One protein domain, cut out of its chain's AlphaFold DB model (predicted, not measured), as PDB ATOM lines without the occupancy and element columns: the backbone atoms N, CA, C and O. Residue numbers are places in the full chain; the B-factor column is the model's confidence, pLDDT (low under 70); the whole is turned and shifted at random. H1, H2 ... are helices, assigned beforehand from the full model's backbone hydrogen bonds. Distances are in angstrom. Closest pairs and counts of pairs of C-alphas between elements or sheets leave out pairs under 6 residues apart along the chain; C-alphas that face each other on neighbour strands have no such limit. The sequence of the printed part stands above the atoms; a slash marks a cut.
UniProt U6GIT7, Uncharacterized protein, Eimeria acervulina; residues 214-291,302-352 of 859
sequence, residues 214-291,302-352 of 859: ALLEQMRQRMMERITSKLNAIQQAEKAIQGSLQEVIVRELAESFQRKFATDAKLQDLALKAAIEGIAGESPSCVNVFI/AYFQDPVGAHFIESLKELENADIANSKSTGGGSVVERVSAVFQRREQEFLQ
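What this domain is: This is residues 214 to 291 and 302 to 352 of the 859 residues of an uncharacterized protein of Eimeria acervulina (UniProt U6GIT7). One very long helix, H1, makes the long axis, and H2 turns off from its last residues at nearly a right angle, giving an L with a short foot. H4 folds back side by side with residues 237 to 256 of H1, H3 sits in the corner of the L and crosses H1 near residues 253 to 257, and residues 214 to 233 of H1 stick out as a free arm. The printed part has 129 residues with four named helices, H1, H2, H3 and H4 in that order, and no named strand: the class is all helix. It is extended, with a radius of gyration of the C-alphas of 22.6 A and spans of 77 by 35 by 24 A.

How they stand to each other: Start with H1, residues 214 to 263, of which 214 to 233 stand free. A tight link of one residue leads to H2, residues 265 to 280, which is close to H1 but not clearly touching, with the closest C-alphas, Phe 261 and Leu 267, 6.1 A apart; their lines are about perpendicular at 82 degrees. Look next at H3, residues 307 to 320, the hub that touches the three other helices. Its residue 307 alone touches H2, the closest C-alphas being Ala 271 and Pro 307 at 5.9 A. H3 touches residues 253 to 257 of H1 at a steep tilt of 41 degrees, opposite ways, with C-alphas 253 and 312 closest at 6.6 A. H4, residues 335 to 352, touches H1 at a shallow tilt of 18 degrees, opposite ways; C-alphas Ile 249 and Val 339 are closest at 6.2 A. H3 and H4 only just touch, with 3 pairs of C-alphas within 8 A, the closest being Leu 319 and Val 336 at 6.0 A. H1, H3 and H4 form a bundle, three helices that touch one another, while H2 and H4 are apart. In H2, H3 and H4 every O i to N i+4 pair is within hydrogen-bond range; in H1, 45 of 46 are.

Where its parts are: Find C-alpha 214 at (79.158, -8.871, 3.059); from there H1 runs 73.1 A to C-alpha 263 at (26.873, -50.209, -26.982). H2 is 23.2 A long and H3 19.9 A. H4 runs 26.2 A and ends at C-alpha 352, (53.510, -34.001, 0.883).

The domain as a whole: The C-alphas farthest apart are those of Leu 215 and Ala 280, at 77.3 A. Residues 292 to 301 are cut out, and C-alphas 291 and 302 are 18.8 A apart across the cut, in the link from H2 to H3. The link from H3 to H4 is long, residues 321 to 334. The model's pLDDT is under 70 at residues 281 to 291, 302 to 305 and 323 to 332.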
ATOM      1  N   ALA A 214      79.012  -7.812   4.054       89.38
ATOM      2  CA  ALA A 214      79.158  -8.871   3.059       89.38
ATOM      3  C   ALA A 214      78.555 -10.209   3.522       89.38
ATOM      4  O   ALA A 214      77.947 -10.916   2.720       89.38
ATOM      5  N   LEU A 215      78.677 -10.548   4.809       89.75
ATOM      6  CA  LEU A 215      78.082 -11.753   5.390       89.75
ATOM      7  C   LEU A 215      76.549 -11.688   5.351       89.75
ATOM      8  O   LEU A 215      75.908 -12.668   4.975       89.75
ATOM      9  N   LEU A 216      75.956 -10.537   5.685       87.00
ATOM     10  CA  LEU A 216      74.507 -10.326   5.589       87.00
ATOM     11  C   LEU A 216      74.014 -10.442   4.143       87.00
ATOM     12  O   LEU A 216      73.002 -11.094   3.887       87.00
ATOM     13  N   GLU A 217      74.755  -9.876   3.191       87.75
ATOM     14  CA  GLU A 217      74.440 -10.009   1.768       87.75
ATOM     15  C   GLU A 217      74.562 -11.466   1.297       87.75
ATOM     16  O   GLU A 217      73.693 -11.966   0.584       87.75
ATOM     17  N   GLN A 218      75.579 -12.202   1.758       89.31
ATOM     18  CA  GLN A 218      75.712 -13.631   1.472       89.31
ATOM     19  C   GLN A 218      74.533 -14.435   2.039       89.31
ATOM     20  O   GLN A 218      74.032 -15.347   1.380       89.31
ATOM     21  N   MET A 219      74.070 -14.112   3.249       85.81
ATOM     22  CA  MET A 219      72.890 -14.745   3.847       85.81
ATOM     23  C   MET A 219      71.627 -14.463   3.023       85.81
ATOM     24  O   MET A 219      70.869 -15.394   2.743       85.81
ATOM     25  N   ARG A 220      71.439 -13.216   2.569       86.56
ATOM     26  CA  ARG A 220      70.349 -12.828   1.659       86.56
ATOM     27  C   ARG A 220      70.410 -13.612   0.348       86.56
ATOM     28  O   ARG A 220      69.398 -14.162  -0.076       86.56
ATOM     29  N   GLN A 221      71.584 -13.711  -0.271       87.75
ATOM     30  CA  GLN A 221      71.773 -14.454  -1.522       87.75
ATOM     31  C   GLN A 221      71.445 -15.938  -1.363       87.75
ATOM     32  O   GLN A 221      70.657 -16.464  -2.143       87.75
ATOM     33  N   ARG A 222      71.947 -16.596  -0.311       86.75
ATOM     34  CA  ARG A 222      71.612 -18.004  -0.027       86.75
ATOM     35  C   ARG A 222      70.110 -18.213   0.165       86.75
ATOM     36  O   ARG A 222      69.566 -19.208  -0.306       86.75
ATOM     37  N   MET A 223      69.436 -17.286   0.848       84.81
ATOM     38  CA  MET A 223      67.982 -17.335   1.019       84.81
ATOM     39  C   MET A 223      67.257 -17.214  -0.329       84.81
ATOM     40  O   MET A 223      66.385 -18.028  -0.625       84.81
ATOM     41  N   MET A 224      67.658 -16.254  -1.167       83.25
ATOM     42  CA  MET A 224      67.094 -16.057  -2.505       83.25
ATOM     43  C   MET A 224      67.321 -17.264  -3.418       83.25
ATOM     44  O   MET A 224      66.392 -17.701  -4.093       83.25
ATOM     45  N   GLU A 225      68.525 -17.834  -3.424       88.31
ATOM     46  CA  GLU A 225      68.853 -19.038  -4.192       88.31
ATOM     47  C   GLU A 225      67.995 -20.229  -3.756       88.31
ATOM     48  O   GLU A 225      67.438 -20.931  -4.604       88.31
ATOM     49  N   ARG A 226      67.822 -20.431  -2.441       87.38
ATOM     50  CA  ARG A 226      67.008 -21.529  -1.901       87.38
ATOM     51  C   ARG A 226      65.535 -21.377  -2.280       87.38
ATOM     52  O   ARG A 226      64.942 -22.337  -2.769       87.38
ATOM     53  N   ILE A 227      64.968 -20.178  -2.127       84.56
ATOM     54  CA  ILE A 227      63.581 -19.885  -2.519       84.56
ATOM     55  C   ILE A 227      63.404 -20.058  -4.029       84.56
ATOM     56  O   ILE A 227      62.484 -20.743  -4.460       84.56
ATOM     57  N   THR A 228      64.315 -19.516  -4.839       85.31
ATOM     58  CA  THR A 228      64.260 -19.640  -6.305       85.31
ATOM     59  C   THR A 228      64.325 -21.103  -6.737       85.31
ATOM     60  O   THR A 228      63.517 -21.551  -7.549       85.31
ATOM     61  N   SER A 229      65.238 -21.887  -6.157       88.50
ATOM     62  CA  SER A 229      65.335 -23.323  -6.424       88.50
ATOM     63  C   SER A 229      64.048 -24.063  -6.053       88.50
ATOM     64  O   SER A 229      63.661 -24.993  -6.760       88.50
ATOM     65  N   LYS A 230      63.381 -23.671  -4.962       88.62
ATOM     66  CA  LYS A 230      62.124 -24.286  -4.519       88.62
ATOM     67  C   LYS A 230      60.941 -23.891  -5.392       88.62
ATOM     68  O   LYS A 230      60.187 -24.772  -5.784       88.62
ATOM     69  N   LEU A 231      60.831 -22.623  -5.781       84.50
ATOM     70  CA  LEU A 231      59.822 -22.157  -6.735       84.50
ATOM     71  C   LEU A 231      59.968 -22.853  -8.092       84.50
ATOM     72  O   LEU A 231      58.976 -23.305  -8.654       84.50
ATOM     73  N   ASN A 232      61.199 -23.032  -8.576       87.19
ATOM     74  CA  ASN A 232      61.461 -23.784  -9.804       87.19
ATOM     75  C   ASN A 232      61.039 -25.257  -9.679       87.19
ATOM     76  O   ASN A 232      60.452 -25.806 -10.610       87.19
ATOM     77  N   ALA A 233      61.308 -25.900  -8.538       88.50
ATOM     78  CA  ALA A 233      60.873 -27.274  -8.287       88.50
ATOM     79  C   ALA A 233      59.338 -27.389  -8.225       88.50
ATOM     80  O   ALA A 233      58.774 -28.313  -8.810       88.50
ATOM     81  N   ILE A 234      58.666 -26.427  -7.582       86.00
ATOM     82  CA  ILE A 234      57.200 -26.330  -7.534       86.00
ATOM     83  C   ILE A 234      56.628 -26.160  -8.945       86.00
ATOM     84  O   ILE A 234      55.752 -26.924  -9.338       86.00
ATOM     85  N   GLN A 235      57.172 -25.234  -9.739       85.88
ATOM     86  CA  GLN A 235      56.741 -24.998 -11.118       85.88
ATOM     87  C   GLN A 235      56.906 -26.250 -11.993       85.88
ATOM     88  O   GLN A 235      56.043 -26.570 -12.812       85.88
ATOM     89  N   GLN A 236      58.017 -26.977 -11.842       86.50
ATOM     90  CA  GLN A 236      58.244 -28.228 -12.569       86.50
ATOM     91  C   GLN A 236      57.250 -29.316 -12.155       86.50
ATOM     92  O   GLN A 236      56.725 -30.014 -13.024       86.50
ATOM     93  N   ALA A 237      56.968 -29.444 -10.856       84.62
ATOM     94  CA  ALA A 237      55.988 -30.393 -10.346       84.62
ATOM     95  C   ALA A 237      54.567 -30.060 -10.832       84.62
ATOM     96  O   ALA A 237      53.875 -30.946 -11.323       84.62
ATOM     97  N   GLU A 238      54.163 -28.788 -10.802       83.12
ATOM     98  CA  GLU A 238      52.870 -28.326 -11.321       83.12
ATOM     99  C   GLU A 238      52.729 -28.626 -12.819       83.12
ATOM    100  O   GLU A 238      51.739 -29.216 -13.252       83.12
ATOM    101  N   LYS A 239      53.761 -28.317 -13.615       80.62
ATOM    102  CA  LYS A 239      53.776 -28.618 -15.053       80.62
ATOM    103  C   LYS A 239      53.680 -30.121 -15.332       80.62
ATOM    104  O   LYS A 239      53.003 -30.527 -16.277       80.62
ATOM    105  N   ALA A 240      54.341 -30.951 -14.524       82.06
ATOM    106  CA  ALA A 240      54.252 -32.405 -14.631       82.06
ATOM    107  C   ALA A 240      52.844 -32.922 -14.285       82.06
ATOM    108  O   ALA A 240      52.327 -33.791 -14.988       82.06
ATOM    109  N   ILE A 241      52.201 -32.355 -13.258       81.06
ATOM    110  CA  ILE A 241      50.817 -32.675 -12.884       81.06
ATOM    111  C   ILE A 241      49.862 -32.270 -14.006       81.06
ATOM    112  O   ILE A 241      49.057 -33.096 -14.425       81.06
ATOM    113  N   GLN A 242      49.986 -31.058 -14.551       77.69
ATOM    114  CA  GLN A 242      49.155 -30.586 -15.660       77.69
ATOM    115  C   GLN A 242      49.291 -31.483 -16.899       77.69
ATOM    116  O   GLN A 242      48.283 -31.881 -17.482       77.69
ATOM    117  N   GLY A 243      50.523 -31.836 -17.284       77.50
ATOM    118  CA  GLY A 243      50.775 -32.727 -18.418       77.50
ATOM    119  C   GLY A 243      50.191 -34.126 -18.204       77.50
ATOM    120  O   GLY A 243      49.480 -34.638 -19.067       77.50
ATOM    121  N   SER A 244      50.415 -34.717 -17.024       80.44
ATOM    122  CA  SER A 244      49.841 -36.020 -16.665       80.44
ATOM    123  C   SER A 244      48.311 -35.982 -16.607       80.44
ATOM    124  O   SER A 244      47.669 -36.961 -16.978       80.44
ATOM    125  N   LEU A 245      47.717 -34.877 -16.148       80.88
ATOM    126  CA  LEU A 245      46.268 -34.718 -16.062       80.88
ATOM    127  C   LEU A 245      45.639 -34.634 -17.455       80.88
ATOM    128  O   LEU A 245      44.635 -35.292 -17.702       80.88
ATOM    129  N   GLN A 246      46.249 -33.887 -18.381       82.19
ATOM    130  CA  GLN A 246      45.803 -33.825 -19.778       82.19
ATOM    131  C   GLN A 246      45.825 -35.206 -20.440       82.19
ATOM    132  O   GLN A 246      44.850 -35.590 -21.083       82.19
ATOM    133  N   GLU A 247      46.901 -35.971 -20.245       84.81
ATOM    134  CA  GLU A 247      47.010 -37.338 -20.765       84.81
ATOM    135  C   GLU A 247      45.891 -38.240 -20.221       84.81
ATOM    136  O   GLU A 247      45.217 -38.931 -20.987       84.81
ATOM    137  N   VAL A 248      45.651 -38.194 -18.906       84.38
ATOM    138  CA  VAL A 248      44.600 -38.980 -18.245       84.38
ATOM    139  C   VAL A 248      43.212 -38.563 -18.721       84.38
ATOM    140  O   VAL A 248      42.411 -39.434 -19.044       84.38
ATOM    141  N   ILE A 249      42.932 -37.260 -18.833       84.38
ATOM    142  CA  ILE A 249      41.657 -36.744 -19.357       84.38
ATOM    143  C   ILE A 249      41.411 -37.287 -20.765       84.38
ATOM    144  O   ILE A 249      40.357 -37.863 -21.023       84.38
ATOM    145  N   VAL A 250      42.383 -37.161 -21.672       87.00
ATOM    146  CA  VAL A 250      42.234 -37.615 -23.064       87.00
ATOM    147  C   VAL A 250      42.034 -39.126 -23.135       87.00
ATOM    148  O   VAL A 250      41.156 -39.596 -23.861       87.00
ATOM    149  N   ARG A 251      42.810 -39.895 -22.366       87.69
ATOM    150  CA  ARG A 251      42.687 -41.354 -22.327       87.69
ATOM    151  C   ARG A 251      41.326 -41.793 -21.788       87.69
ATOM    152  O   ARG A 251      40.689 -42.656 -22.386       87.69
ATOM    153  N   GLU A 252      40.860 -41.191 -20.700       85.56
ATOM    154  CA  GLU A 252      39.573 -41.523 -20.086       85.56
ATOM    155  C   GLU A 252      38.380 -41.119 -20.958       85.56
ATOM    156  O   GLU A 252      37.387 -41.848 -21.018       85.56
ATOM    157  N   LEU A 253      38.486 -39.998 -21.679       84.88
ATOM    158  CA  LEU A 253      37.516 -39.591 -22.698       84.88
ATOM    159  C   LEU A 253      37.472 -40.590 -23.859       84.88
ATOM    160  O   LEU A 253      36.390 -41.004 -24.275       84.88
ATOM    161  N   ALA A 254      38.633 -41.033 -24.346       87.62
ATOM    162  CA  ALA A 254      38.717 -42.019 -25.418       87.62
ATOM    163  C   ALA A 254      38.140 -43.381 -24.995       87.62
ATOM    164  O   ALA A 254      37.335 -43.962 -25.724       87.62
ATOM    165  N   GLU A 255      38.489 -43.879 -23.804       87.12
ATOM    166  CA  GLU A 255      37.932 -45.124 -23.259       87.12
ATOM    167  C   GLU A 255      36.418 -45.010 -23.005       87.12
ATOM    168  O   GLU A 255      35.664 -45.947 -23.284       87.12
ATOM    169  N   SER A 256      35.948 -43.855 -22.516       85.44
ATOM    170  CA  SER A 256      34.520 -43.550 -22.353       85.44
ATOM    171  C   SER A 256      33.777 -43.609 -23.687       85.44
ATOM    172  O   SER A 256      32.746 -44.285 -23.789       85.44
ATOM    173  N   PHE A 257      34.326 -42.974 -24.727       86.75
ATOM    174  CA  PHE A 257      33.748 -43.013 -26.065       86.75
ATOM    175  C   PHE A 257      33.717 -44.433 -26.621       86.75
ATOM    176  O   PHE A 257      32.677 -44.860 -27.106       86.75
ATOM    177  N   GLN A 258      34.810 -45.196 -26.508       87.88
ATOM    178  CA  GLN A 258      34.864 -46.581 -26.988       87.88
ATOM    179  C   GLN A 258      33.775 -47.451 -26.349       87.88
ATOM    180  O   GLN A 258      33.109 -48.215 -27.048       87.88
ATOM    181  N   ARG A 259      33.539 -47.305 -25.038       85.38
ATOM    182  CA  ARG A 259      32.472 -48.034 -24.333       85.38
ATOM    183  C   ARG A 259      31.077 -47.599 -24.798       85.38
ATOM    184  O   ARG A 259      30.237 -48.463 -25.055       85.38
ATOM    185  N   LYS A 260      30.831 -46.290 -24.950       84.31
ATOM    186  CA  LYS A 260      29.552 -45.758 -25.469       84.31
ATOM    187  C   LYS A 260      29.303 -46.190 -26.918       84.31
ATOM    188  O   LYS A 260      28.233 -46.698 -27.231       84.31
ATOM    189  N   PHE A 261      30.302 -46.066 -27.784       85.38
ATOM    190  CA  PHE A 261      30.212 -46.413 -29.200       85.38
ATOM    191  C   PHE A 261      29.980 -47.913 -29.424       85.38
ATOM    192  O   PHE A 261      29.233 -48.288 -30.321       85.38
ATOM    193  N   ALA A 262      30.564 -48.783 -28.592       85.38
ATOM    194  CA  ALA A 262      30.347 -50.230 -28.678       85.38
ATOM    195  C   ALA A 262      28.914 -50.664 -28.317       85.38
ATOM    196  O   ALA A 262      28.480 -51.737 -28.730       85.38
ATOM    197  N   THR A 263      28.190 -49.856 -27.537       84.75
ATOM    198  CA  THR A 263      26.873 -50.209 -26.982       84.75
ATOM    199  C   THR A 263      25.709 -49.461 -27.633       84.75
ATOM    200  O   THR A 263      24.602 -49.995 -27.672       84.75
ATOM    201  N   ASP A 264      25.936 -48.264 -28.179       82.75
ATOM    202  CA  ASP A 264      24.892 -47.438 -28.784       82.75
ATOM    203  C   ASP A 264      24.873 -47.542 -30.320       82.75
ATOM    204  O   ASP A 264      25.658 -46.914 -31.034       82.75
ATOM    205  N   ALA A 265      23.914 -48.313 -30.839       82.94
ATOM    206  CA  ALA A 265      23.707 -48.495 -32.275       82.94
ATOM    207  C   ALA A 265      23.351 -47.190 -33.018       82.94
ATOM    208  O   ALA A 265      23.628 -47.074 -34.210       82.94
ATOM    209  N   LYS A 266      22.772 -46.183 -32.342       79.31
ATOM    210  CA  LYS A 266      22.445 -44.889 -32.971       79.31
ATOM    211  C   LYS A 266      23.693 -44.045 -33.211       79.31
ATOM    212  O   LYS A 266      23.780 -43.367 -34.229       79.31
ATOM    213  N   LEU A 267      24.662 -44.098 -32.297       78.12
ATOM    214  CA  LEU A 267      25.957 -43.424 -32.449       78.12
ATOM    215  C   LEU A 267      26.763 -44.003 -33.623       78.12
ATOM    216  O   LEU A 267      27.426 -43.252 -34.336       78.12
ATOM    217  N   GLN A 268      26.665 -45.316 -33.856       83.00
ATOM    218  CA  GLN A 268      27.299 -45.993 -34.995       83.00
ATOM    219  C   GLN A 268      26.696 -45.548 -36.338       83.00
ATOM    220  O   GLN A 268      27.435 -45.253 -37.276       83.00
ATOM    221  N   ASP A 269      25.368 -45.432 -36.410       81.06
ATOM    222  CA  ASP A 269      24.659 -44.964 -37.609       81.06
ATOM    223  C   ASP A 269      24.924 -43.469 -37.889       81.06
ATOM    224  O   ASP A 269      25.191 -43.070 -39.022       81.06
ATOM    225  N   LEU A 270      24.974 -42.638 -36.839       79.38
ATOM    226  CA  LEU A 270      25.367 -41.226 -36.935       79.38
ATOM    227  C   LEU A 270      26.810 -41.047 -37.427       79.38
ATOM    228  O   LEU A 270      27.076 -40.129 -38.202       79.38
ATOM    229  N   ALA A 271      27.736 -41.917 -37.016       81.06
ATOM    230  CA  ALA A 271      29.118 -41.885 -37.493       81.06
ATOM    231  C   ALA A 271      29.205 -42.238 -38.983       81.06
ATOM    232  O   ALA A 271      29.928 -41.582 -39.735       81.06
ATOM    233  N   LEU A 272      28.430 -43.235 -39.422       81.00
ATOM    234  CA  LEU A 272      28.335 -43.614 -40.830       81.00
ATOM    235  C   LEU A 272      27.765 -42.464 -41.671       81.00
ATOM    236  O   LEU A 272      28.302 -42.141 -42.729       81.00
ATOM    237  N   LYS A 273      26.717 -41.803 -41.169       80.44
ATOM    238  CA  LYS A 273      26.097 -40.649 -41.824       80.44
ATOM    239  C   LYS A 273      27.060 -39.464 -41.948       80.44
ATOM    240  O   LYS A 273      27.212 -38.929 -43.043       80.44
ATOM    241  N   ALA A 274      27.774 -39.123 -40.874       74.94
ATOM    242  CA  ALA A 274      28.783 -38.064 -40.886       74.94
ATOM    243  C   ALA A 274      29.931 -38.359 -41.872       74.94
ATOM    244  O   ALA A 274      30.420 -37.452 -42.546       74.94
ATOM    245  N   ALA A 275      30.340 -39.628 -42.009       79.12
ATOM    246  CA  ALA A 275      31.343 -40.039 -42.990       79.12
ATOM    247  C   ALA A 275      30.846 -39.895 -44.442       79.12
ATOM    248  O   ALA A 275      31.599 -39.439 -45.301       79.12
ATOM    249  N   ILE A 276      29.584 -40.246 -44.719       78.44
ATOM    250  CA  ILE A 276      28.969 -40.085 -46.049       78.44
ATOM    251  C   ILE A 276      28.893 -38.601 -46.432       78.44
ATOM    252  O   ILE A 276      29.290 -38.231 -47.536       78.44
ATOM    253  N   GLU A 277      28.437 -37.747 -45.514       72.75
ATOM    254  CA  GLU A 277      28.320 -36.300 -45.731       72.75
ATOM    255  C   GLU A 277      29.703 -35.639 -45.898       72.75
ATOM    256  O   GLU A 277      29.902 -34.832 -46.806       72.75
ATOM    257  N   GLY A 278      30.704 -36.062 -45.114       70.31
ATOM    258  CA  GLY A 278      32.086 -35.591 -45.248       70.31
ATOM    259  C   GLY A 278      32.743 -35.934 -46.594       70.31
ATOM    260  O   GLY A 278      33.524 -35.137 -47.111       70.31
ATOM    261  N   ILE A 279      32.408 -37.081 -47.197       76.62
ATOM    262  CA  ILE A 279      32.899 -37.482 -48.530       76.62
ATOM    263  C   ILE A 279      32.198 -36.696 -49.649       76.62
ATOM    264  O   ILE A 279      32.814 -36.406 -50.673       76.62
ATOM    265  N   ALA A 280      30.926 -36.333 -49.460       71.19
ATOM    266  CA  ALA A 280      30.144 -35.583 -50.441       71.19
ATOM    267  C   ALA A 280      30.571 -34.105 -50.572       71.19
ATOM    268  O   ALA A 280      30.171 -33.439 -51.524       71.19
ATOM    269  N   GLY A 281      31.384 -33.583 -49.643       55.62
ATOM    270  CA  GLY A 281      31.780 -32.168 -49.610       55.62
ATOM    271  C   GLY A 281      30.641 -31.215 -49.228       55.62
ATOM    272  O   GLY A 281      30.817 -29.998 -49.262       55.62
ATOM    273  N   GLU A 282      29.481 -31.756 -48.855       54.03
ATOM    274  CA  GLU A 282      28.340 -31.011 -48.337       54.03
ATOM    275  C   GLU A 282      28.475 -30.879 -46.817       54.03
ATOM    276  O   GLU A 282      28.851 -31.824 -46.129       54.03
ATOM    277  N   SER A 283      28.181 -29.698 -46.270       43.59
ATOM    278  CA  SER A 283      28.145 -29.504 -44.819       43.59
ATOM    279  C   SER A 283      27.006 -30.341 -44.211       43.59
ATOM    280  O   SER A 283      25.848 -30.063 -44.547       43.59
ATOM    281  N   PRO A 284      27.287 -31.299 -43.304       46.06
ATOM    282  CA  PRO A 284      26.272 -32.008 -42.530       46.06
ATOM    283  C   PRO A 284      25.283 -31.035 -41.894       46.06
ATOM    284  O   PRO A 284      25.686 -30.067 -41.244       46.06
ATOM    285  N   SER A 285      23.983 -31.279 -42.035       42.62
ATOM    286  CA  SER A 285      22.964 -30.510 -41.318       42.62
ATOM    287  C   SER A 285      23.137 -30.699 -39.807       42.62
ATOM    288  O   SER A 285      23.017 -31.826 -39.322       42.62
ATOM    289  N   CYS A 286      23.393 -29.609 -39.073       37.53
ATOM    290  CA  CYS A 286      23.498 -29.590 -37.614       37.53
ATOM    291  C   CYS A 286      22.359 -30.392 -36.971       37.53
ATOM    292  O   CYS A 286      21.180 -30.066 -37.137       37.53
ATOM    293  N   VAL A 287      22.706 -31.430 -36.210       36.44
ATOM    294  CA  VAL A 287      21.733 -32.161 -35.404       36.44
ATOM    295  C   VAL A 287      21.316 -31.253 -34.245       36.44
ATOM    296  O   VAL A 287      22.085 -31.002 -33.323       36.44
ATOM    297  N   ASN A 288      20.081 -30.750 -34.298       33.38
ATOM    298  CA  ASN A 288      19.406 -30.122 -33.165       33.38
ATOM    299  C   ASN A 288      19.213 -31.166 -32.052       33.38
ATOM    300  O   ASN A 288      18.208 -31.876 -32.035       33.38
ATOM    301  N   VAL A 289      20.146 -31.245 -31.102       30.34
ATOM    302  CA  VAL A 289      19.874 -31.834 -29.785       30.34
ATOM    303  C   VAL A 289      19.595 -30.687 -28.821       30.34
ATOM    304  O   VAL A 289      20.481 -29.978 -28.357       30.34
ATOM    305  N   PHE A 290      18.306 -30.473 -28.592       30.52
ATOM    306  CA  PHE A 290      17.744 -29.482 -27.687       30.52
ATOM    307  C   PHE A 290      17.884 -29.991 -26.242       30.52
ATOM    308  O   PHE A 290      17.106 -30.852 -25.843       30.52
ATOM    309  N   ILE A 291      18.824 -29.465 -25.445       28.72
ATOM    310  CA  ILE A 291      18.740 -29.505 -23.972       28.72
ATOM    311  C   ILE A 291      19.158 -28.136 -23.400       28.72
ATOM    312  O   ILE A 291      20.203 -27.585 -23.726       28.72
ATOM    313  N   ALA A 302      32.590 -22.608 -35.598       29.91
ATOM    314  CA  ALA A 302      31.825 -23.728 -36.138       29.91
ATOM    315  C   ALA A 302      32.789 -24.787 -36.699       29.91
ATOM    316  O   ALA A 302      33.266 -24.661 -37.825       29.91
ATOM    317  N   TYR A 303      33.101 -25.813 -35.905       36.50
ATOM    318  CA  TYR A 303      33.784 -27.016 -36.381       36.50
ATOM    319  C   TYR A 303      32.778 -28.149 -36.593       36.50
ATOM    320  O   TYR A 303      31.882 -28.365 -35.780       36.50
ATOM    321  N   PHE A 304      32.963 -28.841 -37.719       46.56
ATOM    322  CA  PHE A 304      32.386 -30.132 -38.103       46.56
ATOM    323  C   PHE A 304      32.191 -31.048 -36.880       46.56
ATOM    324  O   PHE A 304      33.152 -31.281 -36.149       46.56
ATOM    325  N   GLN A 305      30.981 -31.570 -36.644       55.50
ATOM    326  CA  GLN A 305      30.732 -32.486 -35.524       55.50
ATOM    327  C   GLN A 305      30.343 -33.870 -36.028       55.50
ATOM    328  O   GLN A 305      29.178 -34.174 -36.269       55.50
ATOM    329  N   ASP A 306      31.357 -34.718 -36.154       71.81
ATOM    330  CA  ASP A 306      31.177 -36.155 -36.064       71.81
ATOM    331  C   ASP A 306      30.842 -36.536 -34.598       71.81
ATOM    332  O   ASP A 306      31.116 -35.774 -33.660       71.81
ATOM    333  N   PRO A 307      30.223 -37.701 -34.346       77.81
ATOM    334  CA  PRO A 307      29.849 -38.110 -32.989       77.81
ATOM    335  C   PRO A 307      31.041 -38.248 -32.028       77.81
ATOM    336  O   PRO A 307      30.846 -38.193 -30.812       77.81
ATOM    337  N   VAL A 308      32.268 -38.391 -32.547       82.31
ATOM    338  CA  VAL A 308      33.500 -38.401 -31.747       82.31
ATOM    339  C   VAL A 308      33.785 -37.004 -31.191       82.31
ATOM    340  O   VAL A 308      33.893 -36.841 -29.975       82.31
ATOM    341  N   GLY A 309      33.853 -35.979 -32.051       77.44
ATOM    342  CA  GLY A 309      34.103 -34.598 -31.636       77.44
ATOM    343  C   GLY A 309      33.013 -34.047 -30.716       77.44
ATOM    344  O   GLY A 309      33.318 -33.362 -29.737       77.44
ATOM    345  N   ALA A 310      31.750 -34.404 -30.969       78.56
ATOM    346  CA  ALA A 310      30.629 -34.024 -30.110       78.56
ATOM    347  C   ALA A 310      30.777 -34.576 -28.678       78.56
ATOM    348  O   ALA A 310      30.641 -33.816 -27.719       78.56
ATOM    349  N   HIS A 311      31.133 -35.860 -28.528       82.50
ATOM    350  CA  HIS A 311      31.344 -36.473 -27.212       82.50
ATOM    351  C   HIS A 311      32.506 -35.830 -26.447       82.50
ATOM    352  O   HIS A 311      32.381 -35.561 -25.254       82.50
ATOM    353  N   PHE A 312      33.624 -35.549 -27.127       83.25
ATOM    354  CA  PHE A 312      34.777 -34.900 -26.500       83.25
ATOM    355  C   PHE A 312      34.433 -33.496 -25.990       83.25
ATOM    356  O   PHE A 312      34.765 -33.169 -24.856       83.25
ATOM    357  N   ILE A 313      33.739 -32.676 -26.787       79.50
ATOM    358  CA  ILE A 313      33.360 -31.309 -26.390       79.50
ATOM    359  C   ILE A 313      32.371 -31.324 -25.220       79.50
ATOM    360  O   ILE A 313      32.520 -30.537 -24.287       79.50
ATOM    361  N   GLU A 314      31.368 -32.203 -25.259       80.88
ATOM    362  CA  GLU A 314      30.374 -32.329 -24.189       80.88
ATOM    363  C   GLU A 314      31.032 -32.739 -22.868       80.88
ATOM    364  O   GLU A 314      30.860 -32.067 -21.853       80.88
ATOM    365  N   SER A 315      31.869 -33.777 -22.888       79.75
ATOM    366  CA  SER A 315      32.551 -34.244 -21.683       79.75
ATOM    367  C   SER A 315      33.634 -33.277 -21.181       79.75
ATOM    368  O   SER A 315      33.848 -33.194 -19.975       79.75
ATOM    369  N   LEU A 316      34.280 -32.497 -22.058       80.88
ATOM    370  CA  LEU A 316      35.183 -31.412 -21.647       80.88
ATOM    371  C   LEU A 316      34.428 -30.257 -20.974       80.88
ATOM    372  O   LEU A 316      34.909 -29.738 -19.972       80.88
ATOM    373  N   LYS A 317      33.236 -29.892 -21.465       79.38
ATOM    374  CA  LYS A 317      32.368 -28.895 -20.812       79.38
ATOM    375  C   LYS A 317      31.843 -29.376 -19.461       79.38
ATOM    376  O   LYS A 317      31.708 -28.578 -18.536       79.38
ATOM    377  N   GLU A 318      31.535 -30.664 -19.328       78.19
ATOM    378  CA  GLU A 318      31.181 -31.250 -18.030       78.19
ATOM    379  C   GLU A 318      32.359 -31.197 -17.049       78.19
ATOM    380  O   GLU A 318      32.165 -30.837 -15.891       78.19
ATOM    381  N   LEU A 319      33.578 -31.495 -17.513       77.06
ATOM    382  CA  LEU A 319      34.810 -31.381 -16.723       77.06
ATOM    383  C   LEU A 319      35.126 -29.932 -16.320       77.06
ATOM    384  O   LEU A 319      35.544 -29.706 -15.191       77.06
ATOM    385  N   GLU A 320      34.909 -28.961 -17.210       74.12
ATOM    386  CA  GLU A 320      35.131 -27.531 -16.947       74.12
ATOM    387  C   GLU A 320      34.229 -26.995 -15.826       74.12
ATOM    388  O   GLU A 320      34.658 -26.183 -15.010       74.12
ATOM    389  N   ASN A 321      32.986 -27.477 -15.760       74.81
ATOM    390  CA  ASN A 321      32.013 -27.062 -14.749       74.81
ATOM    391  C   ASN A 321      32.062 -27.910 -13.465       74.81
ATOM    392  O   ASN A 321      31.338 -27.619 -12.511       74.81
ATOM    393  N   ALA A 322      32.873 -28.970 -13.434       71.31
ATOM    394  CA  ALA A 322      32.973 -29.861 -12.290       71.31
ATOM    395  C   ALA A 322      33.941 -29.320 -11.231       71.31
ATOM    396  O   ALA A 322      35.077 -28.953 -11.521       71.31
ATOM    397  N   ASP A 323      33.522 -29.362  -9.965       69.19
ATOM    398  CA  ASP A 323      34.418 -29.135  -8.830       69.19
ATOM    399  C   ASP A 323      35.246 -30.405  -8.566       69.19
ATOM    400  O   ASP A 323      34.884 -31.277  -7.767       69.19
ATOM    401  N   ILE A 324      36.347 -30.534  -9.310       69.00
ATOM    402  CA  ILE A 324      37.253 -31.692  -9.280       69.00
ATOM    403  C   ILE A 324      37.788 -31.929  -7.856       69.00
ATOM    404  O   ILE A 324      37.910 -33.082  -7.436       69.00
ATOM    405  N   ALA A 325      38.003 -30.862  -7.079       63.50
ATOM    406  CA  ALA A 325      38.513 -30.935  -5.712       63.50
ATOM    407  C   ALA A 325      37.526 -31.618  -4.747       63.50
ATOM    408  O   ALA A 325      37.945 -32.429  -3.925       63.50
ATOM    409  N   ASN A 326      36.219 -31.366  -4.888       66.50
ATOM    410  CA  ASN A 326      35.185 -31.867  -3.966       66.50
ATOM    411  C   ASN A 326      34.380 -33.075  -4.484       66.50
ATOM    412  O   ASN A 326      33.502 -33.597  -3.793       66.50
ATOM    413  N   SER A 327      34.645 -33.527  -5.708       66.81
ATOM    414  CA  SER A 327      33.927 -34.650  -6.320       66.81
ATOM    415  C   SER A 327      34.294 -36.021  -5.717       66.81
ATOM    416  O   SER A 327      35.376 -36.226  -5.160       66.81
ATOM    417  N   LYS A 328      33.375 -36.997  -5.818       66.00
ATOM    418  CA  LYS A 328      33.580 -38.362  -5.298       66.00
ATOM    419  C   LYS A 328      34.667 -39.091  -6.095       66.00
ATOM    420  O   LYS A 328      34.421 -39.598  -7.183       66.00
ATOM    421  N   SER A 329      35.850 -39.222  -5.502       60.91
ATOM    422  CA  SER A 329      36.939 -40.062  -6.003       60.91
ATOM    423  C   SER A 329      36.523 -41.546  -5.971       60.91
ATOM    424  O   SER A 329      36.635 -42.223  -4.945       60.91
ATOM    425  N   THR A 330      36.017 -42.075  -7.084       60.69
ATOM    426  CA  THR A 330      35.762 -43.514  -7.249       60.69
ATOM    427  C   THR A 330      36.390 -44.002  -8.550       60.69
ATOM    428  O   THR A 330      36.190 -43.425  -9.612       60.69
ATOM    429  N   GLY A 331      37.167 -45.090  -8.484       58.16
ATOM    430  CA  GLY A 331      37.867 -45.655  -9.650       58.16
ATOM    431  C   GLY A 331      36.947 -46.262 -10.722       58.16
ATOM    432  O   GLY A 331      37.420 -46.663 -11.780       58.16
ATOM    433  N   GLY A 332      35.637 -46.325 -10.470       58.25
ATOM    434  CA  GLY A 332      34.627 -46.847 -11.388       58.25
ATOM    435  C   GLY A 332      33.359 -46.003 -11.326       58.25
ATOM    436  O   GLY A 332      32.451 -46.323 -10.567       58.25
ATOM    437  N   GLY A 333      33.321 -44.928 -12.112       70.62
ATOM    438  CA  GLY A 333      32.227 -43.951 -12.131       70.62
ATOM    439  C   GLY A 333      32.142 -43.191 -13.458       70.62
ATOM    440  O   GLY A 333      32.498 -43.736 -14.499       70.62
ATOM    441  N   SER A 334      31.681 -41.945 -13.446       75.06
ATOM    442  CA  SER A 334      31.739 -41.007 -14.582       75.06
ATOM    443  C   SER A 334      33.187 -40.631 -14.958       75.06
ATOM    444  O   SER A 334      34.127 -40.926 -14.219       75.06
ATOM    445  N   VAL A 335      33.396 -39.989 -16.118       76.81
ATOM    446  CA  VAL A 335      34.731 -39.485 -16.520       76.81
ATOM    447  C   VAL A 335      35.271 -38.498 -15.479       76.81
ATOM    448  O   VAL A 335      36.437 -38.588 -15.106       76.81
ATOM    449  N   VAL A 336      34.404 -37.628 -14.952       79.06
ATOM    450  CA  VAL A 336      34.741 -36.658 -13.902       79.06
ATOM    451  C   VAL A 336      35.277 -37.368 -12.658       79.06
ATOM    452  O   VAL A 336      36.367 -37.053 -12.208       79.06
ATOM    453  N   GLU A 337      34.588 -38.389 -12.145       80.00
ATOM    454  CA  GLU A 337      35.006 -39.095 -10.919       80.00
ATOM    455  C   GLU A 337      36.363 -39.805 -11.062       80.00
ATOM    456  O   GLU A 337      37.155 -39.828 -10.116       80.00
ATOM    457  N   ARG A 338      36.662 -40.351 -12.252       79.38
ATOM    458  CA  ARG A 338      37.950 -41.005 -12.527       79.38
ATOM    459  C   ARG A 338      39.092 -39.999 -12.652       79.38
ATOM    460  O   ARG A 338      40.157 -40.220 -12.077       79.38
ATOM    461  N   VAL A 339      38.863 -38.882 -13.344       81.50
ATOM    462  CA  VAL A 339      39.846 -37.793 -13.470       81.50
ATOM    463  C   VAL A 339      40.113 -37.149 -12.108       81.50
ATOM    464  O   VAL A 339      41.271 -36.947 -11.744       81.50
ATOM    465  N   SER A 340      39.074 -36.912 -11.308       79.81
ATOM    466  CA  SER A 340      39.202 -36.337  -9.968       79.81
ATOM    467  C   SER A 340      39.964 -37.226  -8.995       79.81
ATOM    468  O   SER A 340      40.778 -36.722  -8.225       79.81
ATOM    469  N   ALA A 341      39.777 -38.549  -9.051       80.81
ATOM    470  CA  ALA A 341      40.548 -39.479  -8.225       80.81
ATOM    471  C   ALA A 341      42.055 -39.416  -8.529       80.81
ATOM    472  O   ALA A 341      42.885 -39.505  -7.623       80.81
ATOM    473  N   VAL A 342      42.425 -39.239  -9.802       79.88
ATOM    474  CA  VAL A 342      43.829 -39.070 -10.199       79.88
ATOM    475  C   VAL A 342      44.355 -37.697  -9.783       79.88
ATOM    476  O   VAL A 342      45.458 -37.620  -9.243       79.88
ATOM    477  N   PHE A 343      43.567 -36.636  -9.976       80.88
ATOM    478  CA  PHE A 343      43.921 -35.277  -9.567       80.88
ATOM    479  C   PHE A 343      44.197 -35.188  -8.060       80.88
ATOM    480  O   PHE A 343      45.297 -34.807  -7.671       80.88
ATOM    481  N   GLN A 344      43.258 -35.639  -7.221       81.06
ATOM    482  CA  GLN A 344      43.387 -35.600  -5.758       81.06
ATOM    483  C   GLN A 344      44.610 -36.389  -5.268       81.06
ATOM    484  O   GLN A 344      45.308 -35.959  -4.350       81.06
ATOM    485  N   ARG A 345      44.924 -37.528  -5.900       82.25
ATOM    486  CA  ARG A 345      46.124 -38.311  -5.571       82.25
ATOM    487  C   ARG A 345      47.412 -37.544  -5.874       82.25
ATOM    488  O   ARG A 345      48.323 -37.532  -5.052       82.25
ATOM    489  N   ARG A 346      47.489 -36.903  -7.044       80.44
ATOM    490  CA  ARG A 346      48.650 -36.100  -7.462       80.44
ATOM    491  C   ARG A 346      48.806 -34.834  -6.627       80.44
ATOM    492  O   ARG A 346      49.925 -34.462  -6.293       80.44
ATOM    493  N   GLU A 347      47.696 -34.208  -6.265       80.00
ATOM    494  CA  GLU A 347      47.668 -33.060  -5.365       80.00
ATOM    495  C   GLU A 347      48.183 -33.438  -3.970       80.00
ATOM    496  O   GLU A 347      49.017 -32.732  -3.414       80.00
ATOM    497  N   GLN A 348      47.789 -34.596  -3.430       80.81
ATOM    498  CA  GLN A 348      48.341 -35.093  -2.166       80.81
ATOM    499  C   GLN A 348      49.847 -35.378  -2.246       80.81
ATOM    500  O   GLN A 348      50.579 -34.986  -1.339       80.81
ATOM    501  N   GLU A 349      50.323 -36.017  -3.321       82.19
ATOM    502  CA  GLU A 349      51.763 -36.233  -3.556       82.19
ATOM    503  C   GLU A 349      52.524 -34.896  -3.592       82.19
ATOM    504  O   GLU A 349      53.580 -34.757  -2.975       82.19
ATOM    505  N   PHE A 350      51.962 -33.887  -4.263       83.19
ATOM    506  CA  PHE A 350      52.521 -32.539  -4.326       83.19
ATOM    507  C   PHE A 350      52.568 -31.867  -2.950       83.19
ATOM    508  O   PHE A 350      53.617 -31.367  -2.539       83.19
ATOM    509  N   LEU A 351      51.459 -31.891  -2.208       80.75
ATOM    510  CA  LEU A 351      51.393 -31.297  -0.877       80.75
ATOM    511  C   LEU A 351      52.394 -31.969   0.066       80.75
ATOM    512  O   LEU A 351      53.116 -31.264   0.765       80.75
ATOM    513  N   GLN A 352      52.536 -33.296   0.040       82.44
ATOM    514  CA  GLN A 352      53.510 -34.001   0.883       82.44
ATOM    515  C   GLN A 352      54.964 -33.595   0.595       82.44
ATOM    516  O   GLN A 352      55.786 -33.558   1.510       82.44
TER     517      GLN A 352